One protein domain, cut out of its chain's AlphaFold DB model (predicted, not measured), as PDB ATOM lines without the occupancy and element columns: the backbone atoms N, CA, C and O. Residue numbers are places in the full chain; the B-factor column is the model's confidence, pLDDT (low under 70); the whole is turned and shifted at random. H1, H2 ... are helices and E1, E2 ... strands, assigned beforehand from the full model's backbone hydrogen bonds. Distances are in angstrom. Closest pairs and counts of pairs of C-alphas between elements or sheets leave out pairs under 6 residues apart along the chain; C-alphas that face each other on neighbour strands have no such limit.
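This is residues 245 to 360 of the 381 residues of the protein "Gln_deamidase_2 domain-containing protein" of Streptomyces sp. CB02056 (UniProt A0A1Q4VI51). A strongly twisted sheet of four strands has the long helix H4 running lengthwise over one face and the short helix H6 over the opposite face. Three short helices, H1 to H3, lead in before H4, with H3 packing on H4, and H5 makes a corner with H4 before the chain enters E1. The printed part has 116 residues, in the order H1 H2 H3 H4 H5 E1 E2 E3 H6 E4; the sheet, E3 E2 E1 E4, is antiparallel throughout. The class is mixed, helices and strands, and the whole is compact, with a radius of gyration of the C-alphas of 13.5 A and spans of 40 by 31 by 22 A.

H1, residues 245 to 249, begins at C-alpha 245 (166.448, -80.379, 197.607). H2 is residues 251 to 255 and H3 residues 258 to 261. H4, residues 270 to 284, is 21.4 A long and starts at C-alpha 270 (147.047, -77.919, 182.764). H5 is residues 286 to 291. E1, residues 293 to 300, is 23.3 A long; E2, residues 314 to 321, is 21.7 A long and bends by 51 degrees at residue 318. E3 is residues 327 to 330 and H6 residues 342 to 348. E4, residues 353 to 359, is 19.6 A long and ends at C-alpha 359 (149.533, -92.390, 188.228).

E1, E2 and E3 form a meander, each strand the antiparallel neighbour of the one before, with hairpins E1 and E2, and E2 and E3. N 296 and O 317 are 3.0 A apart, and N 328 and O 320 are 2.9 A apart, both within hydrogen-bond range. Edge strand E4 pairs with E1, with N 297 and O 356 at 2.8 A. H4 is on the sheet at a height of 9.2 A, over E2 and along the strands at 2 degrees on the local plane; the closest C-alphas of H4 and E2, Ala 274 and Ala 317, are 4.7 A apart. H6 is on the opposite face, at a height of 8.1 A, over E1 and slantwise to it at 35 degrees on the local plane. H1 and H5 only graze the sheet. H4 touches H5 at a steep tilt of 58 degrees, opposite ways, closest at the C-alphas of Ala 282 and Ala 289, 4.8 A. H3 touches H4, closest at the C-alphas of Ser 259 and Arg 273, 5.5 A. H2 is close to H4 but not clearly touching, with the C-alphas of Ile 254 and Ile 277 6.4 A apart. Every O i to N i+4 pair is within hydrogen-bond range in H1, H2 and H4, against 1 of 2 in H5 and 2 of 3 in H6; H3 is too short for such a pair.

The two C-alphas farthest apart, those of Glu 287 and Gln 303, are 39.6 A apart. The printed part has no cut. The links E1 to E2 and E3 to H6 are long. Residues 263 to 268 have pLDDT under 70; the mean of the printed part is 91.0.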
ATOM      1  N   ASP A 245     165.446 -81.210 198.277       97.81
ATOM      2  CA  ASP A 245     166.448 -80.379 197.607       97.81
ATOM      3  C   ASP A 245     166.740 -80.883 196.194       97.81
ATOM      4  O   ASP A 245     166.755 -80.078 195.270       97.81
ATOM      5  N   PHE A 246     166.798 -82.204 195.993       96.56
ATOM      6  CA  PHE A 246     166.863 -82.784 194.652       96.56
ATOM      7  C   PHE A 246     165.708 -82.287 193.771       96.56
ATOM      8  O   PHE A 246     165.934 -81.829 192.658       96.56
ATOM      9  N   VAL A 247     164.466 -82.303 194.271       97.19
ATOM     10  CA  VAL A 247     163.305 -81.833 193.492       97.19
ATOM     11  C   VAL A 247     163.383 -80.328 193.194       97.19
ATOM     12  O   VAL A 247     162.973 -79.903 192.113       97.19
ATOM     13  N   LYS A 248     163.922 -79.512 194.111       97.06
ATOM     14  CA  LYS A 248     164.168 -78.079 193.859       97.06
ATOM     15  C   LYS A 248     165.238 -77.864 192.792       97.06
ATOM     16  O   LYS A 248     165.075 -76.970 191.966       97.06
ATOM     17  N   ASP A 249     166.280 -78.688 192.764       97.00
ATOM     18  CA  ASP A 249     167.354 -78.592 191.770       97.00
ATOM     19  C   ASP A 249     166.864 -78.905 190.345       97.00
ATOM     20  O   ASP A 249     167.435 -78.415 189.370       97.00
ATOM     21  N   LEU A 250     165.760 -79.648 190.202       94.50
ATOM     22  CA  LEU A 250     165.102 -79.886 188.910       94.50
ATOM     23  C   LEU A 250     164.274 -78.692 188.418       94.50
ATOM     24  O   LEU A 250     163.876 -78.655 187.251       94.50
ATOM     25  N   TRP A 251     164.005 -77.710 189.279       95.19
ATOM     26  CA  TRP A 251     163.107 -76.600 188.969       95.19
ATOM     27  C   TRP A 251     163.530 -75.767 187.751       95.19
ATOM     28  O   TRP A 251     162.680 -75.537 186.889       95.19
ATOM     29  N   PRO A 252     164.812 -75.372 187.589       93.88
ATOM     30  CA  PRO A 252     165.241 -74.636 186.403       93.88
ATOM     31  C   PRO A 252     165.005 -75.424 185.108       93.88
ATOM     32  O   PRO A 252     164.577 -74.856 184.113       93.88
ATOM     33  N   ILE A 253     165.209 -76.746 185.127       92.75
ATOM     34  CA  ILE A 253     164.989 -77.612 183.957       92.75
ATOM     35  C   ILE A 253     163.499 -77.642 183.591       92.75
ATOM     36  O   ILE A 253     163.142 -77.554 182.418       92.75
ATOM     37  N   ILE A 254     162.625 -77.724 184.596       94.12
ATOM     38  CA  ILE A 254     161.168 -77.708 184.414       94.12
ATOM     39  C   ILE A 254     160.695 -76.383 183.805       94.12
ATOM     40  O   ILE A 254     159.813 -76.386 182.944       94.12
ATOM     41  N   GLN A 255     161.274 -75.255 184.219       92.06
ATOM     42  CA  GLN A 255     160.892 -73.934 183.711       92.06
ATOM     43  C   GLN A 255     161.197 -73.735 182.225       92.06
ATOM     44  O   GLN A 255     160.465 -73.017 181.544       92.06
ATOM     45  N   GLU A 256     162.224 -74.407 181.712       91.50
ATOM     46  CA  GLU A 256     162.634 -74.327 180.307       91.50
ATOM     47  C   GLU A 256     161.805 -75.233 179.377       91.50
ATOM     48  O   GLU A 256     161.974 -75.203 178.155       91.50
ATOM     49  N   LEU A 257     160.874 -76.037 179.911       90.62
ATOM     50  CA  LEU A 257     160.034 -76.898 179.080       90.62
ATOM     51  C   LEU A 257     159.158 -76.059 178.128       90.62
ATOM     52  O   LEU A 257     158.549 -75.072 178.549       90.62
ATOM     53  N   PRO A 258     159.000 -76.447 176.845       86.81
ATOM     54  CA  PRO A 258     158.214 -75.677 175.875       86.81
ATOM     55  C   PRO A 258     156.760 -75.396 176.286       86.81
ATOM     56  O   PRO A 258     156.206 -74.357 175.932       86.81
ATOM     57  N   SER A 259     156.132 -76.310 177.030       81.56
ATOM     58  CA  SER A 259     154.776 -76.132 177.569       81.56
ATOM     59  C   SER A 259     154.712 -75.250 178.810       81.56
ATOM     60  O   SER A 259     153.646 -74.739 179.144       81.56
ATOM     61  N   VAL A 260     155.847 -75.040 179.475       83.00
ATOM     62  CA  VAL A 260     155.983 -74.136 180.618       83.00
ATOM     63  C   VAL A 260     156.386 -72.737 180.163       83.00
ATOM     64  O   VAL A 260     155.906 -71.762 180.716       83.00
ATOM     65  N   THR A 261     157.193 -72.590 179.115       76.81
ATOM     66  CA  THR A 261     157.616 -71.266 178.614       76.81
ATOM     67  C   THR A 261     156.497 -70.494 177.905       76.81
ATOM     68  O   THR A 261     156.540 -69.266 177.826       76.81
ATOM     69  N   LYS A 262     155.459 -71.187 177.420       74.25
ATOM     70  CA  LYS A 262     154.291 -70.600 176.744       74.25
ATOM     71  C   LYS A 262     153.040 -70.618 177.624       74.25
ATOM     72  O   LYS A 262     151.993 -71.098 177.198       74.25
ATOM     73  N   LEU A 263     153.126 -70.096 178.849       69.12
ATOM     74  CA  LEU A 263     151.948 -69.984 179.718       69.12
ATOM     75  C   LEU A 263     150.941 -68.993 179.117       69.12
ATOM     76  O   LEU A 263     151.097 -67.779 179.253       69.12
ATOM     77  N   SER A 264     149.893 -69.506 178.476       66.88
ATOM     78  CA  SER A 264     148.696 -68.719 178.187       66.88
ATOM     79  C   SER A 264     147.698 -68.877 179.339       66.88
ATOM     80  O   SER A 264     147.354 -70.011 179.677       66.88
ATOM     81  N   PRO A 265     147.198 -67.780 179.941       59.72
ATOM     82  CA  PRO A 265     146.135 -67.834 180.948       59.72
ATOM     83  C   PRO A 265     144.804 -68.356 180.390       59.72
ATOM     84  O   PRO A 265     143.945 -68.783 181.155       59.72
ATOM     85  N   GLU A 266     144.628 -68.284 179.070       58.41
ATOM     86  CA  GLU A 266     143.389 -68.634 178.367       58.41
ATOM     87  C   GLU A 266     143.347 -70.109 177.940       58.41
ATOM     88  O   GLU A 266     142.318 -70.579 177.463       58.41
ATOM     89  N   ALA A 267     144.457 -70.839 178.087       56.50
ATOM     90  CA  ALA A 267     144.574 -72.206 177.607       56.50
ATOM     91  C   ALA A 267     144.374 -73.211 178.755       56.50
ATOM     92  O   ALA A 267     145.219 -73.326 179.653       56.50
ATOM     93  N   ASP A 268     143.261 -73.952 178.686       67.06
ATOM     94  CA  ASP A 268     142.976 -75.194 179.425       67.06
ATOM     95  C   ASP A 268     144.014 -76.279 179.051       67.06
ATOM     96  O   ASP A 268     143.732 -77.250 178.358       67.06
ATOM     97  N   GLU A 269     145.269 -76.064 179.445       85.81
ATOM     98  CA  GLU A 269     146.422 -76.910 179.105       85.81
ATOM     99  C   GLU A 269     147.122 -77.459 180.356       85.81
ATOM    100  O   GLU A 269     148.278 -77.893 180.295       85.81
ATOM    101  N   CYS A 270     146.460 -77.429 181.518       89.56
ATOM    102  CA  CYS A 270     147.047 -77.919 182.764       89.56
ATOM    103  C   CYS A 270     147.445 -79.403 182.668       89.56
ATOM    104  O   CYS A 270     148.529 -79.774 183.112       89.56
ATOM    105  N   GLU A 271     146.653 -80.219 181.972       89.19
ATOM    106  CA  GLU A 271     146.901 -81.634 181.690       89.19
ATOM    107  C   GLU A 271     148.167 -81.832 180.873       89.19
ATOM    108  O   GLU A 271     149.027 -82.644 181.231       89.19
ATOM    109  N   LYS A 272     148.295 -81.060 179.787       88.12
ATOM    110  CA  LYS A 272     149.456 -81.122 178.905       88.12
ATOM    111  C   LYS A 272     150.713 -80.706 179.662       88.12
ATOM    112  O   LYS A 272     151.702 -81.428 179.618       88.12
ATOM    113  N   ARG A 273     150.671 -79.586 180.392       91.56
ATOM    114  CA  ARG A 273     151.811 -79.109 181.191       91.56
ATOM    115  C   ARG A 273     152.223 -80.127 182.247       91.56
ATOM    116  O   ARG A 273     153.391 -80.494 182.307       91.56
ATOM    117  N   ALA A 274     151.273 -80.623 183.039       94.12
ATOM    118  CA  ALA A 274     151.550 -81.628 184.057       94.12
ATOM    119  C   ALA A 274     152.169 -82.889 183.439       94.12
ATOM    120  O   ALA A 274     153.131 -83.429 183.976       94.12
ATOM    121  N   HIS A 275     151.655 -83.352 182.296       92.44
ATOM    122  CA  HIS A 275     152.207 -84.530 181.642       92.44
ATOM    123  C   HIS A 275     153.586 -84.290 181.021       92.44
ATOM    124  O   HIS A 275     154.449 -85.139 181.197       92.44
ATOM    125  N   ASP A 276     153.824 -83.158 180.360       92.62
ATOM    126  CA  ASP A 276     155.140 -82.827 179.804       92.62
ATOM    127  C   ASP A 276     156.208 -82.745 180.912       92.62
ATOM    128  O   ASP A 276     157.317 -83.244 180.729       92.62
ATOM    129  N   ILE A 277     155.866 -82.186 182.084       95.75
ATOM    130  CA  ILE A 277     156.740 -82.201 183.270       95.75
ATOM    131  C   ILE A 277     157.029 -83.643 183.694       95.75
ATOM    132  O   ILE A 277     158.186 -84.006 183.903       95.75
ATOM    133  N   CYS A 278     155.997 -84.487 183.790       95.81
ATOM    134  CA  CYS A 278     156.187 -85.891 184.136       95.81
ATOM    135  C   CYS A 278     157.059 -86.636 183.114       95.81
ATOM    136  O   CYS A 278     157.926 -87.407 183.511       95.81
ATOM    137  N   GLN A 279     156.866 -86.394 181.814       93.38
ATOM    138  CA  GLN A 279     157.664 -87.006 180.749       93.38
ATOM    139  C   GLN A 279     159.124 -86.559 180.801       93.38
ATOM    140  O   GLN A 279     160.016 -87.391 180.641       93.38
ATOM    141  N   ALA A 280     159.380 -85.273 181.054       94.38
ATOM    142  CA  ALA A 280     160.735 -84.761 181.219       94.38
ATOM    143  C   ALA A 280     161.446 -85.460 182.387       94.38
ATOM    144  O   ALA A 280     162.552 -85.969 182.213       94.38
ATOM    145  N   LEU A 281     160.771 -85.571 183.538       94.50
ATOM    146  CA  LEU A 281     161.288 -86.287 184.706       94.50
ATOM    147  C   LEU A 281     161.497 -87.776 184.437       94.50
ATOM    148  O   LEU A 281     162.514 -88.317 184.847       94.50
ATOM    149  N   ALA A 282     160.581 -88.440 183.735       92.44
ATOM    150  CA  ALA A 282     160.736 -89.847 183.373       92.44
ATOM    151  C   ALA A 282     161.918 -90.089 182.427       92.44
ATOM    152  O   ALA A 282     162.586 -91.114 182.537       92.44
ATOM    153  N   GLY A 283     162.202 -89.139 181.534       91.69
ATOM    154  CA  GLY A 283     163.345 -89.211 180.627       91.69
ATOM    155  C   GLY A 283     164.693 -89.005 181.319       91.69
ATOM    156  O   GLY A 283     165.661 -89.675 180.964       91.69
ATOM    157  N   SER A 284     164.778 -88.092 182.292       92.25
ATOM    158  CA  SER A 284     166.040 -87.769 182.979       92.25
ATOM    159  C   SER A 284     166.274 -88.555 184.272       92.25
ATOM    160  O   SER A 284     167.421 -88.795 184.636       92.25
ATOM    161  N   HIS A 285     165.193 -88.930 184.958       93.12
ATOM    162  CA  HIS A 285     165.162 -89.561 186.281       93.12
ATOM    163  C   HIS A 285     164.132 -90.702 186.314       93.12
ATOM    164  O   HIS A 285     163.128 -90.625 187.041       93.12
ATOM    165  N   PRO A 286     164.332 -91.771 185.517       91.06
ATOM    166  CA  PRO A 286     163.405 -92.899 185.455       91.06
ATOM    167  C   PRO A 286     163.177 -93.548 186.828       91.06
ATOM    168  O   PRO A 286     162.083 -94.037 187.100       91.06
ATOM    169  N   GLU A 287     164.162 -93.494 187.727       89.19
ATOM    170  CA  GLU A 287     164.056 -93.962 189.107       89.19
ATOM    171  C   GLU A 287     163.008 -93.206 189.935       89.19
ATOM    172  O   GLU A 287     162.249 -93.787 190.711       89.19
ATOM    173  N   VAL A 288     162.907 -91.893 189.729       91.44
ATOM    174  CA  VAL A 288     161.898 -91.066 190.394       91.44
ATOM    175  C   VAL A 288     160.539 -91.297 189.748       91.44
ATOM    176  O   VAL A 288     159.540 -91.487 190.446       91.44
ATOM    177  N   ALA A 289     160.490 -91.328 188.415       91.94
ATOM    178  CA  ALA A 289     159.247 -91.502 187.676       91.94
ATOM    179  C   ALA A 289     158.566 -92.852 187.923       91.94
ATOM    180  O   ALA A 289     157.337 -92.928 187.967       91.94
ATOM    181  N   ASN A 290     159.353 -93.906 188.133       90.25
ATOM    182  CA  ASN A 290     158.851 -95.257 188.344       90.25
ATOM    183  C   ASN A 290     157.960 -95.375 189.597       90.25
ATOM    184  O   ASN A 290     156.925 -96.047 189.565       90.25
ATOM    185  N   ARG A 291     158.341 -94.714 190.701       91.06
ATOM    186  CA  ARG A 291     157.716 -94.932 192.022       91.06
ATOM    187  C   ARG A 291     157.153 -93.685 192.678       91.06
ATOM    188  O   ARG A 291     156.163 -93.778 193.405       91.06
ATOM    189  N   HIS A 292     157.772 -92.539 192.432       95.19
ATOM    190  CA  HIS A 292     157.587 -91.338 193.242       95.19
ATOM    191  C   HIS A 292     156.839 -90.229 192.505       95.19
ATOM    192  O   HIS A 292     156.428 -89.258 193.135       95.19
ATOM    193  N   LEU A 293     156.616 -90.377 191.199       95.69
ATOM    194  CA  LEU A 293     155.950 -89.390 190.356       95.69
ATOM    195  C   LEU A 293     154.461 -89.693 190.159       95.69
ATOM    196  O   LEU A 293     154.059 -90.805 189.819       95.69
ATOM    197  N   PHE A 294     153.641 -88.661 190.330       95.25
ATOM    198  CA  PHE A 294     152.185 -88.706 190.230       95.25
ATOM    199  C   PHE A 294     151.656 -87.431 189.584       95.25
ATOM    200  O   PHE A 294     152.388 -86.465 189.360       95.25
ATOM    201  N   LYS A 295     150.347 -87.412 189.353       95.25
ATOM    202  CA  LYS A 295     149.577 -86.199 189.098       95.25
ATOM    203  C   LYS A 295     148.539 -86.014 190.194       95.25
ATOM    204  O   LYS A 295     147.872 -86.982 190.569       95.25
ATOM    205  N   HIS A 296     148.376 -84.785 190.667       94.56
ATOM    206  CA  HIS A 296     147.242 -84.413 191.508       94.56
ATOM    207  C   HIS A 296     146.231 -83.615 190.707       94.56
ATOM    208  O   HIS A 296     146.585 -82.638 190.055       94.56
ATOM    209  N   TRP A 297     144.979 -84.043 190.786       93.25
ATOM    210  CA  TRP A 297     143.830 -83.440 190.134       93.25
ATOM    211  C   TRP A 297     142.948 -82.773 191.176       93.25
ATOM    212  O   TRP A 297     142.379 -83.456 192.024       93.25
ATOM    213  N   ALA A 298     142.804 -81.458 191.097       92.38
ATOM    214  CA  ALA A 298     141.777 -80.718 191.809       92.38
ATOM    215  C   ALA A 298     140.545 -80.627 190.909       92.38
ATOM    216  O   ALA A 298     140.615 -80.045 189.831       92.38
ATOM    217  N   MET A 299     139.415 -81.173 191.350       88.88
ATOM    218  CA  MET A 299     138.157 -81.183 190.599       88.88
ATOM    219  C   MET A 299     137.079 -80.429 191.366       88.88
ATOM    220  O   MET A 299     136.939 -80.630 192.574       88.88
ATOM    221  N   ARG A 300     136.278 -79.597 190.689       89.81
ATOM    222  CA  ARG A 300     135.124 -78.952 191.334       89.81
ATOM    223  C   ARG A 300     134.111 -79.991 191.817       89.81
ATOM    224  O   ARG A 300     133.767 -80.918 191.091       89.81
ATOM    225  N   THR A 301     133.556 -79.779 193.005       86.50
ATOM    226  CA  THR A 301     132.450 -80.597 193.550       86.50
ATOM    227  C   THR A 301     131.086 -79.929 193.401       86.50
ATOM    228  O   THR A 301     130.048 -80.517 193.696       86.50
ATOM    229  N   THR A 302     131.071 -78.679 192.940       87.44
ATOM    230  CA  THR A 302     129.866 -77.873 192.727       87.44
ATOM    231  C   THR A 302     129.944 -77.175 191.368       87.44
ATOM    232  O   THR A 302     130.901 -77.354 190.618       87.44
ATOM    233  N   GLN A 303     128.944 -76.359 191.021       87.19
ATOM    234  CA  GLN A 303     129.008 -75.550 189.797       87.19
ATOM    235  C   GLN A 303     130.009 -74.391 189.889       87.19
ATOM    236  O   GLN A 303     130.421 -73.866 188.852       87.19
ATOM    237  N   THR A 304     130.423 -74.017 191.101       88.38
ATOM    238  CA  THR A 304     131.395 -72.950 191.342       88.38
ATOM    239  C   THR A 304     132.788 -73.367 190.847       88.38
ATOM    240  O   THR A 304     133.207 -74.493 191.125       88.38
ATOM    241  N   PRO A 305     133.516 -72.491 190.128       89.75
ATOM    242  CA  PRO A 305     134.907 -72.735 189.745       89.75
ATOM    243  C   PRO A 305     135.815 -73.019 190.947       89.75
ATOM    244  O   PRO A 305     135.619 -72.439 192.017       89.75
ATOM    245  N   ILE A 306     136.842 -73.854 190.761       89.25
ATOM    246  CA  ILE A 306     137.858 -74.095 191.798       89.25
ATOM    247  C   ILE A 306     138.816 -72.915 191.951       89.25
ATOM    248  O   ILE A 306     139.337 -72.709 193.042       89.25
ATOM    249  N   HIS A 307     139.003 -72.123 190.890       90.06
ATOM    250  CA  HIS A 307     139.823 -70.919 190.912       90.06
ATOM    251  C   HIS A 307     139.001 -69.713 190.425       90.06
ATOM    252  O   HIS A 307     138.607 -69.677 189.255       90.06
ATOM    253  N   PRO A 308     138.743 -68.702 191.273       77.94
ATOM    254  CA  PRO A 308     137.814 -67.617 190.959       77.94
ATOM    255  C   PRO A 308     138.315 -66.722 189.821       77.94
ATOM    256  O   PRO A 308     137.525 -66.338 188.966       77.94
ATOM    257  N   SER A 309     139.619 -66.432 189.771       85.81
ATOM    258  CA  SER A 309     140.189 -65.536 188.753       85.81
ATOM    259  C   SER A 309     140.249 -66.147 187.351       85.81
ATOM    260  O   SER A 309     140.066 -65.426 186.377       85.81
ATOM    261  N   TYR A 310     140.494 -67.457 187.243       84.81
ATOM    262  CA  TYR A 310     140.648 -68.150 185.959       84.81
ATOM    263  C   TYR A 310     139.391 -68.917 185.529       84.81
ATOM    264  O   TYR A 310     139.316 -69.402 184.408       84.81
ATOM    265  N   GLY A 311     138.386 -69.048 186.402       87.25
ATOM    266  CA  GLY A 311     137.145 -69.755 186.080       87.25
ATOM    267  C   GLY A 311     137.308 -71.269 185.899       87.25
ATOM    268  O   GLY A 311     136.405 -71.920 185.369       87.25
ATOM    269  N   TRP A 312     138.424 -71.844 186.353       89.75
ATOM    270  CA  TRP A 312     138.744 -73.255 186.161       89.75
ATOM    271  C   TRP A 312     137.751 -74.193 186.837       89.75
ATOM    272  O   TRP A 312     137.320 -73.979 187.974       89.75
ATOM    273  N   ARG A 313     137.413 -75.275 186.138       89.00
ATOM    274  CA  ARG A 313     136.559 -76.356 186.658       89.00
ATOM    275  C   ARG A 313     137.368 -77.487 187.276       89.00
ATOM    276  O   ARG A 313     136.859 -78.198 188.141       89.00
ATOM    277  N   HIS A 314     138.611 -77.610 186.849       90.25
ATOM    278  CA  HIS A 314     139.604 -78.527 187.362       90.25
ATOM    279  C   HIS A 314     140.991 -77.930 187.138       90.25
ATOM    280  O   HIS A 314     141.142 -76.970 186.387       90.25
ATOM    281  N   HIS A 315     141.987 -78.489 187.810       93.06
ATOM    282  CA  HIS A 315     143.393 -78.188 187.572       93.06
ATOM    283  C   HIS A 315     144.225 -79.414 187.917       93.06
ATOM    284  O   HIS A 315     143.900 -80.134 188.864       93.06
ATOM    285  N   VAL A 316     145.296 -79.650 187.170       93.50
ATOM    286  CA  VAL A 316     146.210 -80.765 187.417       93.50
ATOM    287  C   VAL A 316     147.654 -80.294 187.412       93.50
ATOM    288  O   VAL A 316     148.042 -79.436 186.621       93.50
ATOM    289  N   ALA A 317     148.451 -80.883 188.297       95.56
ATOM    290  CA  ALA A 317     149.880 -80.639 188.389       95.56
ATOM    291  C   ALA A 317     150.652 -81.943 188.617       95.56
ATOM    292  O   ALA A 317     150.138 -82.901 189.204       95.56
ATOM    293  N   ALA A 318     151.904 -81.969 188.157       97.25
ATOM    294  CA  ALA A 318     152.830 -83.048 188.469       97.25
ATOM    295  C   ALA A 318     153.210 -82.993 189.955       97.25
ATOM    296  O   ALA A 318     153.248 -81.927 190.571       97.25
ATOM    297  N   THR A 319     153.464 -84.141 190.568       97.75
ATOM    298  CA  THR A 319     153.818 -84.223 191.988       97.75
ATOM    299  C   THR A 319     154.855 -85.302 192.211       97.75
ATOM    300  O   THR A 319     154.716 -86.404 191.687       97.75
ATOM    301  N   VAL A 320     155.857 -84.997 193.029       97.81
ATOM    302  CA  VAL A 320     156.874 -85.952 193.469       97.81
ATOM    303  C   VAL A 320     156.690 -86.222 194.959       97.81
ATOM    304  O   VAL A 320     156.585 -85.289 195.760       97.81
ATOM    305  N   VAL A 321     156.635 -87.497 195.334       97.19
ATOM    306  CA  VAL A 321     156.721 -87.934 196.729       97.19
ATOM    307  C   VAL A 321     158.194 -87.962 197.117       97.19
ATOM    308  O   VAL A 321     158.981 -88.672 196.501       97.19
ATOM    309  N   VAL A 322     158.563 -87.176 198.120       97.19
ATOM    310  CA  VAL A 322     159.937 -87.081 198.623       97.19
ATOM    311  C   VAL A 322     160.108 -87.871 199.919       97.19
ATOM    312  O   VAL A 322     159.146 -88.418 200.475       97.19
ATOM    313  N   GLU A 323     161.342 -87.936 200.416       95.94
ATOM    314  CA  GLU A 323     161.663 -88.507 201.727       95.94
ATOM    315  C   GLU A 323     160.722 -88.004 202.835       95.94
ATOM    316  O   GLU A 323     160.286 -86.851 202.861       95.94
ATOM    317  N   GLY A 324     160.363 -88.900 203.758       93.62
ATOM    318  CA  GLY A 324     159.372 -88.608 204.798       93.62
ATOM    319  C   GLY A 324     157.919 -88.585 204.303       93.62
ATOM    320  O   GLY A 324     157.021 -88.290 205.087       93.62
ATOM    321  N   GLY A 325     157.667 -88.913 203.029       94.06
ATOM    322  CA  GLY A 325     156.323 -89.007 202.453       94.06
ATOM    323  C   GLY A 325     155.683 -87.656 202.132       94.06
ATOM    324  O   GLY A 325     154.495 -87.599 201.809       94.06
ATOM    325  N   GLN A 326     156.449 -86.563 202.215       96.75
ATOM    326  CA  GLN A 326     155.982 -85.251 201.785       96.75
ATOM    327  C   GLN A 326     155.745 -85.252 200.269       96.75
ATOM    328  O   GLN A 326     156.429 -85.929 199.509       96.75
ATOM    329  N   GLN A 327     154.756 -84.482 199.826       97.94
ATOM    330  CA  GLN A 327     154.402 -84.353 198.416       97.94
ATOM    331  C   GLN A 327     154.724 -82.937 197.950       97.94
ATOM    332  O   GLN A 327     154.192 -81.970 198.507       97.94
ATOM    333  N   LEU A 328     155.602 -82.828 196.954       98.50
ATOM    334  CA  LEU A 328     155.975 -81.567 196.321       98.50
ATOM    335  C   LEU A 328     155.324 -81.469 194.947       98.50
ATOM    336  O   LEU A 328     155.539 -82.317 194.081       98.50
ATOM    337  N   VAL A 329     154.512 -80.435 194.765       98.50
ATOM    338  CA  VAL A 329     153.810 -80.134 193.525       98.50
ATOM    339  C   VAL A 329     154.692 -79.273 192.633       98.50
ATOM    340  O   VAL A 329     155.277 -78.286 193.079       98.50
ATOM    341  N   LEU A 330     154.757 -79.659 191.363       97.94
ATOM    342  CA  LEU A 330     155.496 -78.992 190.305       97.94
ATOM    343  C   LEU A 330     154.501 -78.276 189.394       97.94
ATOM    344  O   LEU A 330     153.976 -78.858 188.443       97.94
ATOM    345  N   ASP A 331     154.215 -77.018 189.720       96.62
ATOM    346  CA  ASP A 331     153.247 -76.201 188.992       96.62
ATOM    347  C   ASP A 331     153.791 -74.790 188.733       96.62
ATOM    348  O   ASP A 331     153.499 -73.858 189.486       96.62
ATOM    349  N   PRO A 332     154.579 -74.613 187.660       94.75
ATOM    350  CA  PRO A 332     155.185 -73.326 187.336       94.75
ATOM    351  C   PRO A 332     154.162 -72.264 186.906       94.75
ATOM    352  O   PRO A 332     154.518 -71.088 186.801       94.75
ATOM    353  N   PHE A 333     152.901 -72.644 186.652       92.19
ATOM    354  CA  PHE A 333     151.854 -71.676 186.339       92.19
ATOM    355  C   PHE A 333     151.426 -70.904 187.591       92.19
ATOM    356  O   PHE A 333     151.352 -69.675 187.548       92.19
ATOM    357  N   LEU A 334     151.171 -71.612 188.696       92.62
ATOM    358  CA  LEU A 334     150.752 -71.004 189.965       92.62
ATOM    359  C   LEU A 334     151.934 -70.583 190.840       92.62
ATOM    360  O   LEU A 334     151.901 -69.517 191.449       92.62
ATOM    361  N   PHE A 335     152.998 -71.384 190.869       95.25
ATOM    362  CA  PHE A 335     154.148 -71.182 191.745       95.25
ATOM    363  C   PHE A 335     155.401 -71.036 190.907       95.25
ATOM    364  O   PHE A 335     156.026 -72.019 190.539       95.25
ATOM    365  N   ARG A 336     155.784 -69.799 190.588       93.38
ATOM    366  CA  ARG A 336     156.953 -69.546 189.729       93.38
ATOM    367  C   ARG A 336     158.282 -69.795 190.439       93.38
ATOM    368  O   ARG A 336     159.258 -70.134 189.782       93.38
ATOM    369  N   ASP A 337     158.319 -69.660 191.758       95.88
ATOM    370  CA  ASP A 337     159.578 -69.641 192.509       95.88
ATOM    371  C   ASP A 337     160.108 -71.033 192.880       95.88
ATOM    372  O   ASP A 337     161.258 -71.153 193.300       95.88
ATOM    373  N   GLY A 338     159.308 -72.091 192.735       97.06
ATOM    374  CA  GLY A 338     159.758 -73.438 193.068       97.06
ATOM    375  C   GLY A 338     158.639 -74.459 193.262       97.06
ATOM    376  O   GLY A 338     157.459 -74.098 193.283       97.06
ATOM    377  N   PRO A 339     159.015 -75.731 193.489       98.12
ATOM    378  CA  PRO A 339     158.105 -76.752 193.988       98.12
ATOM    379  C   PRO A 339     157.520 -76.343 195.342       98.12
ATOM    380  O   PRO A 339     158.236 -75.839 196.211       98.12
ATOM    381  N   VAL A 340     156.240 -76.632 195.562       98.44
ATOM    382  CA  VAL A 340     155.546 -76.305 196.819       98.44
ATOM    383  C   VAL A 340     154.905 -77.535 197.454       98.44
ATOM    384  O   VAL A 340     154.617 -78.503 196.753       98.44
ATOM    385  N   PRO A 341     154.644 -77.542 198.773       98.38
ATOM    386  CA  PRO A 341     153.841 -78.593 199.388       98.38
ATOM    387  C   PRO A 341     152.458 -78.711 198.733       98.38
ATOM    388  O   PRO A 341     151.855 -77.700 198.373       98.38
ATOM    389  N   LEU A 342     151.917 -79.932 198.655       97.31
ATOM    390  CA  LEU A 342     150.567 -80.178 198.125       97.31
ATOM    391  C   LEU A 342     149.502 -79.273 198.768       97.31
ATOM    392  O   LEU A 342     148.682 -78.700 198.060       97.31
ATOM    393  N   SER A 343     149.563 -79.059 200.083       97.56
ATOM    394  CA  SER A 343     148.631 -78.175 200.793       97.56
ATOM    395  C   SER A 343     148.703 -76.711 200.342       97.56
ATOM    396  O   SER A 343     147.680 -76.031 200.325       97.56
ATOM    397  N   SER A 344     149.885 -76.220 199.960       98.06
ATOM    398  CA  SER A 344     150.052 -74.871 199.409       98.06
ATOM    399  C   SER A 344     149.413 -74.764 198.028       98.06
ATOM    400  O   SER A 344     148.690 -73.809 197.773       98.06
ATOM    401  N   TRP A 345     149.599 -75.770 197.171       97.62
ATOM    402  CA  TRP A 345     148.938 -75.825 195.864       97.62
ATOM    403  C   TRP A 345     147.413 -75.927 195.976       97.62
ATOM    404  O   TRP A 345     146.680 -75.227 195.279       97.62
ATOM    405  N   GLU A 346     146.914 -76.735 196.911       96.25
ATOM    406  CA  GLU A 346     145.480 -76.836 197.178       96.25
ATOM    407  C   GLU A 346     144.873 -75.522 197.686       96.25
ATOM    408  O   GLU A 346     143.690 -75.274 197.442       96.25
ATOM    409  N   ALA A 347     145.643 -74.692 198.393       96.44
ATOM    410  CA  ALA A 347     145.165 -73.423 198.932       96.44
ATOM    411  C   ALA A 347     144.853 -72.385 197.838       96.44
ATOM    412  O   ALA A 347     143.934 -71.586 198.023       96.44
ATOM    413  N   GLU A 348     145.531 -72.443 196.687       95.44
ATOM    414  CA  GLU A 348     145.243 -71.576 195.528       95.44
ATOM    415  C   GLU A 348     143.882 -71.890 194.890       95.44
ATOM    416  O   GLU A 348     143.225 -71.034 194.296       95.44
ATOM    417  N   MET A 349     143.398 -73.119 195.065       93.94
ATOM    418  CA  MET A 349     142.089 -73.542 194.582       93.94
ATOM    419  C   MET A 349     141.017 -73.233 195.627       93.94
ATOM    420  O   MET A 349     140.568 -74.113 196.365       93.94
ATOM    421  N   THR A 350     140.613 -71.969 195.723       93.19
ATOM    422  CA  THR A 350     139.729 -71.484 196.797       93.19
ATOM    423  C   THR A 350     138.278 -71.978 196.705       93.19
ATOM    424  O   THR A 350     137.509 -71.798 197.649       93.19
ATOM    425  N   GLY A 351     137.860 -72.551 195.573       90.81
ATOM    426  CA  GLY A 351     136.512 -73.095 195.393       90.81
ATOM    427  C   GLY A 351     136.312 -74.494 196.008       90.81
ATOM    428  O   GLY A 351     137.284 -75.184 196.325       90.81
ATOM    429  N   PRO A 352     135.052 -74.956 196.160       90.44
ATOM    430  CA  PRO A 352     134.753 -76.317 196.604       90.44
ATOM    431  C   PRO A 352     135.328 -77.358 195.640       90.44
ATOM    432  O   PRO A 352     134.976 -77.380 194.456       90.44
ATOM    433  N   LYS A 353     136.198 -78.227 196.158       91.88
ATOM    434  CA  LYS A 353     136.944 -79.195 195.356       91.88
ATOM    435  C   LYS A 353     137.167 -80.520 196.072       91.88
ATOM    436  O   LYS A 353     137.140 -80.579 197.300       91.88
ATOM    437  N   SER A 354     137.468 -81.538 195.280       91.56
ATOM    438  CA  SER A 354     138.067 -82.794 195.717       91.56
ATOM    439  C   SER A 354     139.409 -82.962 195.019       91.56
ATOM    440  O   SER A 354     139.567 -82.536 193.873       91.56
ATOM    441  N   VAL A 355     140.377 -83.545 195.723       90.75
ATOM    442  CA  VAL A 355     141.736 -83.741 195.215       90.75
ATOM    443  C   VAL A 355     142.011 -85.228 195.079       90.75
ATOM    444  O   VAL A 355     141.768 -85.999 196.008       90.75
ATOM    445  N   TYR A 356     142.513 -85.619 193.915       91.31
ATOM    446  CA  TYR A 356     142.757 -87.008 193.555       91.31
ATOM    447  C   TYR A 356     144.195 -87.192 193.120       91.31
ATOM    448  O   TYR A 356     144.726 -86.390 192.353       91.31
ATOM    449  N   ARG A 357     144.804 -88.286 193.562       91.44
ATOM    450  CA  ARG A 357     146.116 -88.721 193.097       91.44
ATOM    451  C   ARG A 357     145.940 -89.749 191.991       91.44
ATOM    452  O   ARG A 357     145.188 -90.704 192.155       91.44
ATOM    453  N   VAL A 358     146.650 -89.555 190.888       90.50
ATOM    454  CA  VAL A 358     146.609 -90.427 189.711       90.50
ATOM    455  C   VAL A 358     148.041 -90.774 189.304       90.50
ATOM    456  O   VAL A 358     148.951 -89.949 189.442       90.50
ATOM    457  N   ALA A 359     148.259 -91.999 188.826       90.69
ATOM    458  CA  ALA A 359     149.533 -92.390 188.228       90.69
ATOM    459  C   ALA A 359     149.864 -91.482 187.029       90.69
ATOM    460  O   ALA A 359     148.983 -91.060 186.280       90.69
ATOM    461  N   TRP A 360     151.137 -91.121 186.869       92.19
ATOM    462  CA  TRP A 360     151.515 -90.005 185.998       92.19
ATOM    463  C   TRP A 360     151.325 -90.287 184.497       92.19
ATOM    464  O   TRP A 360     151.091 -89.349 183.720       92.19
TER     465      TRP A 360